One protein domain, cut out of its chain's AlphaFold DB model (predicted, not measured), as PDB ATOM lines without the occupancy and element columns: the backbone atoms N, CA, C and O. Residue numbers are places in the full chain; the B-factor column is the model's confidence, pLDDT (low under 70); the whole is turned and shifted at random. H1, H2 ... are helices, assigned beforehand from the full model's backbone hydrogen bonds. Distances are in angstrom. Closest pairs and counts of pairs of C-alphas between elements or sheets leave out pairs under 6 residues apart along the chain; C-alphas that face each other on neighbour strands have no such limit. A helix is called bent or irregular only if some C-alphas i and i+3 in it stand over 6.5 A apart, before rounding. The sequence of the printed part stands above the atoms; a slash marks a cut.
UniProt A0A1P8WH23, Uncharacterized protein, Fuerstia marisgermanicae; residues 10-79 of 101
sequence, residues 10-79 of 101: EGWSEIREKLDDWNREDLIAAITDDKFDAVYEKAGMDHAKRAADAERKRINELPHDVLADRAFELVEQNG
ATOM      1  N   GLU A  10     -26.146  22.167  37.861       67.38
ATOM      2  CA  GLU A  10     -25.426  21.359  38.852       67.38
ATOM      3  C   GLU A  10     -23.918  21.367  38.551       67.38
ATOM      4  O   GLU A  10     -23.123  21.666  39.437       67.38
ATOM      5  N   GLY A  11     -23.530  21.184  37.283       68.62
ATOM      6  CA  GLY A  11     -22.144  21.312  36.830       68.62
ATOM      7  C   GLY A  11     -21.540  22.704  37.063       68.62
ATOM      8  O   GLY A  11     -20.402  22.801  37.520       68.62
ATOM      9  N   TRP A  12     -22.307  23.782  36.845       71.44
ATOM     10  CA  TRP A  12     -21.892  25.141  37.230       71.44
ATOM     11  C   TRP A  12     -21.646  25.274  38.737       71.44
ATOM     12  O   TRP A  12     -20.638  25.844  39.154       71.44
ATOM     13  N   SER A  13     -22.534  24.710  39.556       72.12
ATOM     14  CA  SER A  13     -22.401  24.741  41.019       72.12
ATOM     15  C   SER A  13     -21.140  23.989  41.472       72.12
ATOM     16  O   SER A  13     -20.340  24.519  42.239       72.12
ATOM     17  N   GLU A  14     -20.892  22.812  40.890       71.75
ATOM     18  CA  GLU A  14     -19.685  22.004  41.100       71.75
ATOM     19  C   GLU A  14     -18.378  22.724  40.724       71.75
ATOM     20  O   GLU A  14     -17.327  22.397  41.279       71.75
ATOM     21  N   ILE A  15     -18.397  23.640  39.752       71.38
ATOM     22  CA  ILE A  15     -17.227  24.452  39.381       71.38
ATOM     23  C   ILE A  15     -17.002  25.544  40.418       71.38
ATOM     24  O   ILE A  15     -15.861  25.768  40.817       71.38
ATOM     25  N   ARG A  16     -18.074  26.193  40.891       73.75
ATOM     26  CA  ARG A  16     -17.946  27.244  41.900       73.75
ATOM     27  C   ARG A  16     -17.437  26.703  43.232       73.75
ATOM     28  O   ARG A  16     -16.467  27.245  43.750       73.75
ATOM     29  N   GLU A  17     -18.002  25.606  43.733       76.56
ATOM     30  CA  GLU A  17     -17.525  24.969  44.973       76.56
ATOM     31  C   GLU A  17     -16.023  24.639  44.894       76.56
ATOM     32  O   GLU A  17     -15.274  24.913  45.829       76.56
ATOM     33  N   LYS A  18     -15.549  24.154  43.737       71.62
ATOM     34  CA  LYS A  18     -14.123  23.863  43.513       71.62
ATOM     35  C   LYS A  18     -13.236  25.104  43.387       71.62
ATOM     36  O   LYS A  18     -12.042  24.963  43.613       71.62
ATOM     37  N   LEU A  19     -13.764  26.272  43.009       71.69
ATOM     38  CA  LEU A  19     -13.012  27.537  42.966       71.69
ATOM     39  C   LEU A  19     -12.944  28.212  44.341       71.69
ATOM     40  O   LEU A  19     -11.915  28.793  44.682       71.69
ATOM     41  N   ASP A  20     -14.004  28.104  45.146       76.50
ATOM     42  CA  ASP A  20     -14.004  28.604  46.524       76.50
ATOM     43  C   ASP A  20     -12.993  27.825  47.403       76.50
ATOM     44  O   ASP A  20     -12.340  28.430  48.253       76.50
ATOM     45  N   ASP A  21     -12.782  26.526  47.138       78.12
ATOM     46  CA  ASP A  21     -11.824  25.635  47.831       78.12
ATOM     47  C   ASP A  21     -10.319  25.899  47.535       78.12
ATOM     48  O   ASP A  21      -9.450  25.271  48.148       78.12
ATOM     49  N   TRP A  22      -9.963  26.783  46.593       72.38
ATOM     50  CA  TRP A  22      -8.560  27.020  46.194       72.38
ATOM     51  C   TRP A  22      -7.754  27.895  47.158       72.38
ATOM     52  O   TRP A  22      -8.291  28.623  47.993       72.38
ATOM     53  N   ASN A  23      -6.428  27.938  46.960       78.38
ATOM     54  CA  ASN A  23      -5.621  29.019  47.514       78.38
ATOM     55  C   ASN A  23      -5.754  30.289  46.664       78.38
ATOM     56  O   ASN A  23      -5.759  30.273  45.431       78.38
ATOM     57  N   ARG A  24      -5.742  31.430  47.350       80.31
ATOM     58  CA  ARG A  24      -5.786  32.766  46.747       80.31
ATOM     59  C   ARG A  24      -4.645  33.035  45.753       80.31
ATOM     60  O   ARG A  24      -4.830  33.816  44.827       80.31
ATOM     61  N   GLU A  25      -3.471  32.428  45.941       79.06
ATOM     62  CA  GLU A  25      -2.332  32.602  45.021       79.06
ATOM     63  C   GLU A  25      -2.555  31.892  43.677       79.06
ATOM     64  O   GLU A  25      -2.206  32.455  42.639       79.06
ATOM     65  N   ASP A  26      -3.220  30.734  43.691       76.56
ATOM     66  CA  ASP A  26      -3.536  29.935  42.503       76.56
ATOM     67  C   ASP A  26      -4.589  30.659  41.640       76.56
ATOM     68  O   ASP A  26      -4.397  30.844  40.438       76.56
ATOM     69  N   LEU A  27      -5.644  31.204  42.272       76.25
ATOM     70  CA  LEU A  27      -6.644  32.062  41.609       76.25
ATOM     71  C   LEU A  27      -6.031  33.354  41.032       76.25
ATOM     72  O   LEU A  27      -6.497  33.880  40.020       76.25
ATOM     73  N   ILE A  28      -4.979  33.883  41.664       82.25
ATOM     74  CA  ILE A  28      -4.257  35.055  41.157       82.25
ATOM     75  C   ILE A  28      -3.377  34.678  39.958       82.25
ATOM     76  O   ILE A  28      -3.333  35.446  38.999       82.25
ATOM     77  N   ALA A  29      -2.703  33.522  39.976       79.00
ATOM     78  CA  ALA A  29      -1.938  33.027  38.831       79.00
ATOM     79  C   ALA A  29      -2.857  32.835  37.613       79.00
ATOM     80  O   ALA A  29      -2.664  33.521  36.606       79.00
ATOM     81  N   ALA A  30      -3.918  32.038  37.791       76.31
ATOM     82  CA  ALA A  30      -5.032  31.809  36.870       76.31
ATOM     83  C   ALA A  30      -5.448  33.046  36.054       76.31
ATOM     84  O   ALA A  30      -5.316  33.091  34.831       76.31
ATOM     85  N   ILE A  31      -5.920  34.089  36.744       81.12
ATOM     86  CA  ILE A  31      -6.439  35.309  36.105       81.12
ATOM     87  C   ILE A  31      -5.319  36.102  35.401       81.12
ATOM     88  O   ILE A  31      -5.582  36.869  34.473       81.12
ATOM     89  N   THR A  32      -4.059  35.959  35.826       83.75
ATOM     90  CA  THR A  32      -2.935  36.717  35.245       83.75
ATOM     91  C   THR A  32      -2.319  36.080  34.013       83.75
ATOM     92  O   THR A  32      -1.805  36.822  33.176       83.75
ATOM     93  N   ASP A  33      -2.389  34.756  33.879       79.75
ATOM     94  CA  ASP A  33      -1.831  34.043  32.732       79.75
ATOM     95  C   ASP A  33      -2.817  33.956  31.556       79.75
ATOM     96  O   ASP A  33      -2.398  34.230  30.432       79.75
ATOM     97  N   ASP A  34      -4.131  33.831  31.798       78.56
ATOM     98  CA  ASP A  34      -5.158  34.181  30.791       78.56
ATOM     99  C   ASP A  34      -4.897  35.593  30.226       78.56
ATOM    100  O   ASP A  34      -4.836  35.823  29.011       78.56
ATOM    101  N   LYS A  35      -4.613  36.548  31.125       80.50
ATOM    102  CA  LYS A  35      -4.323  37.931  30.737       80.50
ATOM    103  C   LYS A  35      -2.981  38.116  30.034       80.50
ATOM    104  O   LYS A  35      -2.826  39.096  29.297       80.50
ATOM    105  N   PHE A  36      -2.030  37.209  30.248       80.94
ATOM    106  CA  PHE A  36      -0.788  37.152  29.490       80.94
ATOM    107  C   PHE A  36      -1.089  36.694  28.061       80.94
ATOM    108  O   PHE A  36      -0.834  37.454  27.125       80.94
ATOM    109  N   ASP A  37      -1.695  35.520  27.883       80.19
ATOM    110  CA  ASP A  37      -1.896  34.896  26.571       80.19
ATOM    111  C   ASP A  37      -2.833  35.712  25.671       80.19
ATOM    112  O   ASP A  37      -2.494  36.010  24.519       80.19
ATOM    113  N   ALA A  38      -3.933  36.231  26.227       79.12
ATOM    114  CA  ALA A  38      -4.865  37.106  25.515       79.12
ATOM    115  C   ALA A  38      -4.221  38.403  24.973       79.12
ATOM    116  O   ALA A  38      -4.794  39.051  24.086       79.12
ATOM    117  N   VAL A  39      -3.044  38.794  25.483       80.12
ATOM    118  CA  VAL A  39      -2.236  39.930  25.006       80.12
ATOM    119  C   VAL A  39      -1.002  39.468  24.217       80.12
ATOM    120  O   VAL A  39      -0.575  40.178  23.303       80.12
ATOM    121  N   TYR A  40      -0.457  38.284  24.502       77.88
ATOM    122  CA  TYR A  40       0.722  37.711  23.850       77.88
ATOM    123  C   TYR A  40       0.524  37.553  22.344       77.88
ATOM    124  O   TYR A  40       1.343  38.060  21.576       77.88
ATOM    125  N   GLU A  41      -0.609  36.989  21.915       76.50
ATOM    126  CA  GLU A  41      -0.963  36.878  20.490       76.50
ATOM    127  C   GLU A  41      -1.012  38.231  19.758       76.50
ATOM    128  O   GLU A  41      -0.792  38.304  18.550       76.50
ATOM    129  N   LYS A  42      -1.349  39.308  20.479       79.38
ATOM    130  CA  LYS A  42      -1.723  40.609  19.899       79.38
ATOM    131  C   LYS A  42      -0.594  41.641  19.950       79.38
ATOM    132  O   LYS A  42      -0.567  42.551  19.126       79.38
ATOM    133  N   ALA A  43       0.307  41.532  20.928       78.94
ATOM    134  CA  ALA A  43       1.349  42.524  21.206       78.94
ATOM    135  C   ALA A  43       2.700  41.928  21.663       78.94
ATOM    136  O   ALA A  43       3.644  42.679  21.912       78.94
ATOM    137  N   GLY A  44       2.819  40.599  21.757       82.62
ATOM    138  CA  GLY A  44       4.062  39.910  22.102       82.62
ATOM    139  C   GLY A  44       4.488  40.021  23.573       82.62
ATOM    140  O   GLY A  44       3.843  40.656  24.410       82.62
ATOM    141  N   MET A  45       5.616  39.374  23.882       81.88
ATOM    142  CA  MET A  45       6.058  39.048  25.246       81.88
ATOM    143  C   MET A  45       6.159  40.247  26.204       81.88
ATOM    144  O   MET A  45       5.662  40.172  27.326       81.88
ATOM    145  N   ASP A  46       6.757  41.364  25.776       84.12
ATOM    146  CA  ASP A  46       6.961  42.542  26.638       84.12
ATOM    147  C   ASP A  46       5.649  43.249  27.011       84.12
ATOM    148  O   ASP A  46       5.535  43.840  28.089       84.12
ATOM    149  N   HIS A  47       4.646  43.198  26.131       81.19
ATOM    150  CA  HIS A  47       3.326  43.766  26.390       81.19
ATOM    151  C   HIS A  47       2.445  42.799  27.184       81.19
ATOM    152  O   HIS A  47       1.783  43.237  28.125       81.19
ATOM    153  N   ALA A  48       2.502  41.500  26.879       80.00
ATOM    154  CA  ALA A  48       1.832  40.447  27.640       80.00
ATOM    155  C   ALA A  48       2.283  40.427  29.104       80.00
ATOM    156  O   ALA A  48       1.459  40.512  30.012       80.00
ATOM    157  N   LYS A  49       3.601  40.448  29.346       82.81
ATOM    158  CA  LYS A  49       4.157  40.488  30.703       82.81
ATOM    159  C   LYS A  49       3.707  41.729  31.473       82.81
ATOM    160  O   LYS A  49       3.300  41.617  32.623       82.81
ATOM    161  N   ARG A  50       3.709  42.904  30.834       85.19
ATOM    162  CA  ARG A  50       3.202  44.146  31.443       85.19
ATOM    163  C   ARG A  50       1.702  44.099  31.740       85.19
ATOM    164  O   ARG A  50       1.283  44.711  32.718       85.19
ATOM    165  N   ALA A  51       0.904  43.406  30.926       83.50
ATOM    166  CA  ALA A  51      -0.521  43.214  31.179       83.50
ATOM    167  C   ALA A  51      -0.755  42.288  32.384       83.50
ATOM    168  O   ALA A  51      -1.491  42.669  33.293       83.50
ATOM    169  N   ALA A  52      -0.059  41.150  32.443       83.81
ATOM    170  CA  ALA A  52      -0.102  40.219  33.571       83.81
ATOM    171  C   ALA A  52       0.389  40.868  34.881       83.81
ATOM    172  O   ALA A  52      -0.320  40.842  35.882       83.81
ATOM    173  N   ASP A  53       1.543  41.553  34.868       84.81
ATOM    174  CA  ASP A  53       2.085  42.292  36.024       84.81
ATOM    175  C   ASP A  53       1.135  43.402  36.523       84.81
ATOM    176  O   ASP A  53       1.132  43.738  37.712       84.81
ATOM    177  N   ALA A  54       0.350  44.007  35.624       85.25
ATOM    178  CA  ALA A  54      -0.629  45.036  35.963       85.25
ATOM    179  C   ALA A  54      -1.931  44.443  36.516       85.25
ATOM    180  O   ALA A  54      -2.451  44.963  37.505       85.25
ATOM    181  N   GLU A  55      -2.444  43.358  35.929       84.12
ATOM    182  CA  GLU A  55      -3.640  42.688  36.442       84.12
ATOM    183  C   GLU A  55      -3.350  42.017  37.787       84.12
ATOM    184  O   GLU A  55      -4.117  42.221  38.725       84.12
ATOM    185  N   ARG A  56      -2.178  41.378  37.952       86.44
ATOM    186  CA  ARG A  56      -1.733  40.783  39.225       86.44
ATOM    187  C   ARG A  56      -1.825  41.784  40.369       86.44
ATOM    188  O   ARG A  56      -2.345  41.460  41.428       86.44
ATOM    189  N   LYS A  57      -1.371  43.021  40.151       86.19
ATOM    190  CA  LYS A  57      -1.432  44.095  41.157       86.19
ATOM    191  C   LYS A  57      -2.856  44.540  41.485       86.19
ATOM    192  O   LYS A  57      -3.105  44.877  42.634       86.19
ATOM    193  N   ARG A  58      -3.778  44.526  40.515       85.00
ATOM    194  CA  ARG A  58      -5.199  44.846  40.745       85.00
ATOM    195  C   ARG A  58      -5.888  43.766  41.572       85.00
ATOM    196  O   ARG A  58      -6.641  44.088  42.482       85.00
ATOM    197  N   ILE A  59      -5.631  42.497  41.255       84.81
ATOM    198  CA  ILE A  59      -6.342  41.372  41.868       84.81
ATOM    199  C   ILE A  59      -5.727  40.919  43.202       84.81
ATOM    200  O   ILE A  59      -6.436  40.411  44.061       84.81
ATOM    201  N   ASN A  60      -4.441  41.194  43.443       84.62
ATOM    202  CA  ASN A  60      -3.748  40.875  44.699       84.62
ATOM    203  C   ASN A  60      -4.283  41.633  45.934       84.62
ATOM    204  O   ASN A  60      -3.943  41.275  47.063       84.62
ATOM    205  N   GLU A  61      -5.142  42.640  45.757       85.38
ATOM    206  CA  GLU A  61      -5.858  43.329  46.845       85.38
ATOM    207  C   GLU A  61      -7.325  42.868  46.998       85.38
ATOM    208  O   GLU A  61      -7.963  43.199  47.993       85.38
ATOM    209  N   LEU A  62      -7.855  42.056  46.071       85.19
ATOM    210  CA  LEU A  62      -9.241  41.569  46.110       85.19
ATOM    211  C   LEU A  62      -9.417  40.400  47.101       85.19
ATOM    212  O   LEU A  62      -8.509  39.570  47.235       85.19
ATOM    213  N   PRO A  63     -10.555  40.306  47.807       86.19
ATOM    214  CA  PRO A  63     -10.856  39.160  48.660       86.19
ATOM    215  C   PRO A  63     -11.093  37.878  47.832       86.19
ATOM    216  O   PRO A  63     -11.182  37.915  46.605       86.19
ATOM    217  N   HIS A  64     -11.075  36.726  48.508       80.94
ATOM    218  CA  HIS A  64     -11.020  35.396  47.877       80.94
ATOM    219  C   HIS A  64     -12.282  35.040  47.081       80.94
ATOM    220  O   HIS A  64     -12.188  34.541  45.967       80.94
ATOM    221  N   ASP A  65     -13.445  35.391  47.622       80.25
ATOM    222  CA  ASP A  65     -14.754  35.323  46.967       80.25
ATOM    223  C   ASP A  65     -14.766  36.038  45.605       80.25
ATOM    224  O   ASP A  65     -15.143  35.442  44.600       80.25
ATOM    225  N   VAL A  66     -14.249  37.268  45.543       84.69
ATOM    226  CA  VAL A  66     -14.173  38.075  44.308       84.69
ATOM    227  C   VAL A  66     -13.126  37.538  43.314       84.69
ATOM    228  O   VAL A  66     -13.190  37.813  42.112       84.69
ATOM    229  N   LEU A  67     -12.152  36.756  43.785       82.06
ATOM    230  CA  LEU A  67     -11.201  36.046  42.925       82.06
ATOM    231  C   LEU A  67     -11.823  34.769  42.340       82.06
ATOM    232  O   LEU A  67     -11.637  34.508  41.153       82.06
ATOM    233  N   ALA A  68     -12.614  34.034  43.126       80.12
ATOM    234  CA  ALA A  68     -13.405  32.903  42.645       80.12
ATOM    235  C   ALA A  68     -14.502  33.354  41.659       80.12
ATOM    236  O   ALA A  68     -14.663  32.721  40.617       80.12
ATOM    237  N   ASP A  69     -15.174  34.490  41.913       82.00
ATOM    238  CA  ASP A  69     -16.101  35.138  40.966       82.00
ATOM    239  C   ASP A  69     -15.425  35.374  39.605       82.00
ATOM    240  O   ASP A  69     -15.923  34.940  38.571       82.00
ATOM    241  N   ARG A  70     -14.247  36.013  39.594       79.12
ATOM    242  CA  ARG A  70     -13.508  36.314  38.354       79.12
ATOM    243  C   ARG A  70     -12.996  35.070  37.631       79.12
ATOM    244  O   ARG A  70     -13.003  35.043  36.403       79.12
ATOM    245  N   ALA A  71     -12.534  34.058  38.361       76.06
ATOM    246  CA  ALA A  71     -12.131  32.790  37.758       76.06
ATOM    247  C   ALA A  71     -13.336  32.084  37.105       76.06
ATOM    248  O   ALA A  71     -13.207  31.541  36.011       76.06
ATOM    249  N   PHE A  72     -14.516  32.170  37.725       75.38
ATOM    250  CA  PHE A  72     -15.774  31.670  37.173       75.38
ATOM    251  C   PHE A  72     -16.206  32.448  35.912       75.38
ATOM    252  O   PHE A  72     -16.513  31.830  34.897       75.38
ATOM    253  N   GLU A  73     -16.135  33.787  35.917       77.31
ATOM    254  CA  GLU A  73     -16.429  34.630  34.739       77.31
ATOM    255  C   GLU A  73     -15.526  34.312  33.529       77.31
ATOM    256  O   GLU A  73     -15.994  34.324  32.388       77.31
ATOM    257  N   LEU A  74     -14.230  34.046  33.743       73.62
ATOM    258  CA  LEU A  74     -13.310  33.631  32.671       73.62
ATOM    259  C   LEU A  74     -13.681  32.252  32.114       73.62
ATOM    260  O   LEU A  74     -13.639  32.022  30.905       73.62
ATOM    261  N   VAL A  75     -14.086  31.341  32.996       71.25
ATOM    262  CA  VAL A  75     -14.522  29.996  32.630       71.25
ATOM    263  C   VAL A  75     -15.826  30.016  31.816       71.25
ATOM    264  O   VAL A  75     -15.909  29.294  30.823       71.25
ATOM    265  N   GLU A  76     -16.801  30.867  32.157       70.75
ATOM    266  CA  GLU A  76     -17.997  31.084  31.323       70.75
ATOM    267  C   GLU A  76     -17.632  31.595  29.919       70.75
ATOM    268  O   GLU A  76     -18.175  31.121  28.918       70.75
ATOM    269  N   GLN A  77     -16.685  32.535  29.826       68.56
ATOM    270  CA  GLN A  77     -16.253  33.131  28.556       68.56
ATOM    271  C   GLN A  77     -15.506  32.152  27.637       68.56
ATOM    272  O   GLN A  77     -15.606  32.281  26.415       68.56
ATOM    273  N   ASN A  78     -14.792  31.171  28.196       63.75
ATOM    274  CA  ASN A  78     -13.976  30.227  27.425       63.75
ATOM    275  C   ASN A  78     -14.763  29.041  26.817       63.75
ATOM    276  O   ASN A  78     -14.211  28.332  25.977       63.75
ATOM    277  N   GLY A  79     -16.056  28.886  27.139       56.12
ATOM    278  CA  GLY A  79     -17.035  28.099  26.367       56.12
ATOM    279  C   GLY A  79     -16.962  26.573  26.535       56.12
ATOM    280  O   GLY A  79     -16.024  25.919  26.084       56.12
TER     281      GLY A  79
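What this domain is: This is residues 10 to 79 of the 101 residues of an uncharacterized protein of Fuerstia marisgermanicae (UniProt A0A1P8WH23). Four helices make a flat V: H2 and H3, folded back on each other as a long helical hairpin, form one arm, and H1 with H4 forms the shorter arm. The arms meet where H1 ends, H2 begins, H3 ends and H4 begins, and they spread apart from there. The printed part has 70 residues, with four named helices in the order H1, H2, H3, H4 and no named strand, and its class is all helix. The whole is compact, with a radius of gyration of the C-alphas of 12.7 A, and the C-alphas span 39 by 27 by 13 A.

Where its parts are: Find C-alpha 10 at (-25.426, 21.359, 38.852); from there H1, residues 10 to 20, runs 15.6 A from first to last C-alpha. Go on to Arg 24 at (-5.786, 32.766, 46.747), where H2, residues 24 to 43, the longest helix with 20 residues, begins; it is 28.3 A long. H2 is neither bent nor irregular, but only just: C-alphas 38 and 41 are 6.4 A apart. After Gly 44 you meet H3, residues 45 to 59, 20.9 A long. The last helix is H4, residues 64 to 78, 21.3 A long, which ends with C-alpha 78 at (-13.976, 30.227, 27.425).

How they stand to each other: Start at H1, which touches H4 at a steep tilt of 44 degrees, opposite ways; their closest C-alphas, those of Leu 19 and Ala 68, are 5.4 A apart. H1 and H2 are close but not clearly touching, about perpendicular at 75 degrees, with the closest C-alphas, those of Leu 19 and Leu 27, at 7.9 A. H2 and H3 form a helical hairpin and touch with 25 pairs of C-alphas within 8 A, the closest being Phe 36 and Ala 48 at 4.6 A. They run opposite ways at a shallow tilt of 33 degrees, only just short of steep. H2 touches H4 with residues 24 to 31 alone; the closest C-alphas, those of Arg 24 and His 64, are 6.0 A apart. These two run the same way at a tilt of 38 degrees, only just steep. H3 and H4 are close but not clearly touching, the closest C-alphas being those of Ile 59 and Leu 67 at 7.3 A, while H1 and H3 are apart. The helix packing is mostly crossed, but only just: one of the 3 pairs that touch is at a shallow tilt. Look at the backbone O and N atoms: in H4 every O i to N i+4 pair is within hydrogen-bond range, against 6 of 7 in H1, 13 of 16 in H2 and 10 of 11 in H3.

The domain as a whole: The two C-alphas farthest apart are those of Glu 10 and Asp 46, at 40.6 A. The printed part has no cut, and its three links are tight. Look to the B-factor column for the model's confidence: the mean pLDDT of the printed part is 78.5, and residues 10 to 11 and 77 to 79 are under 70.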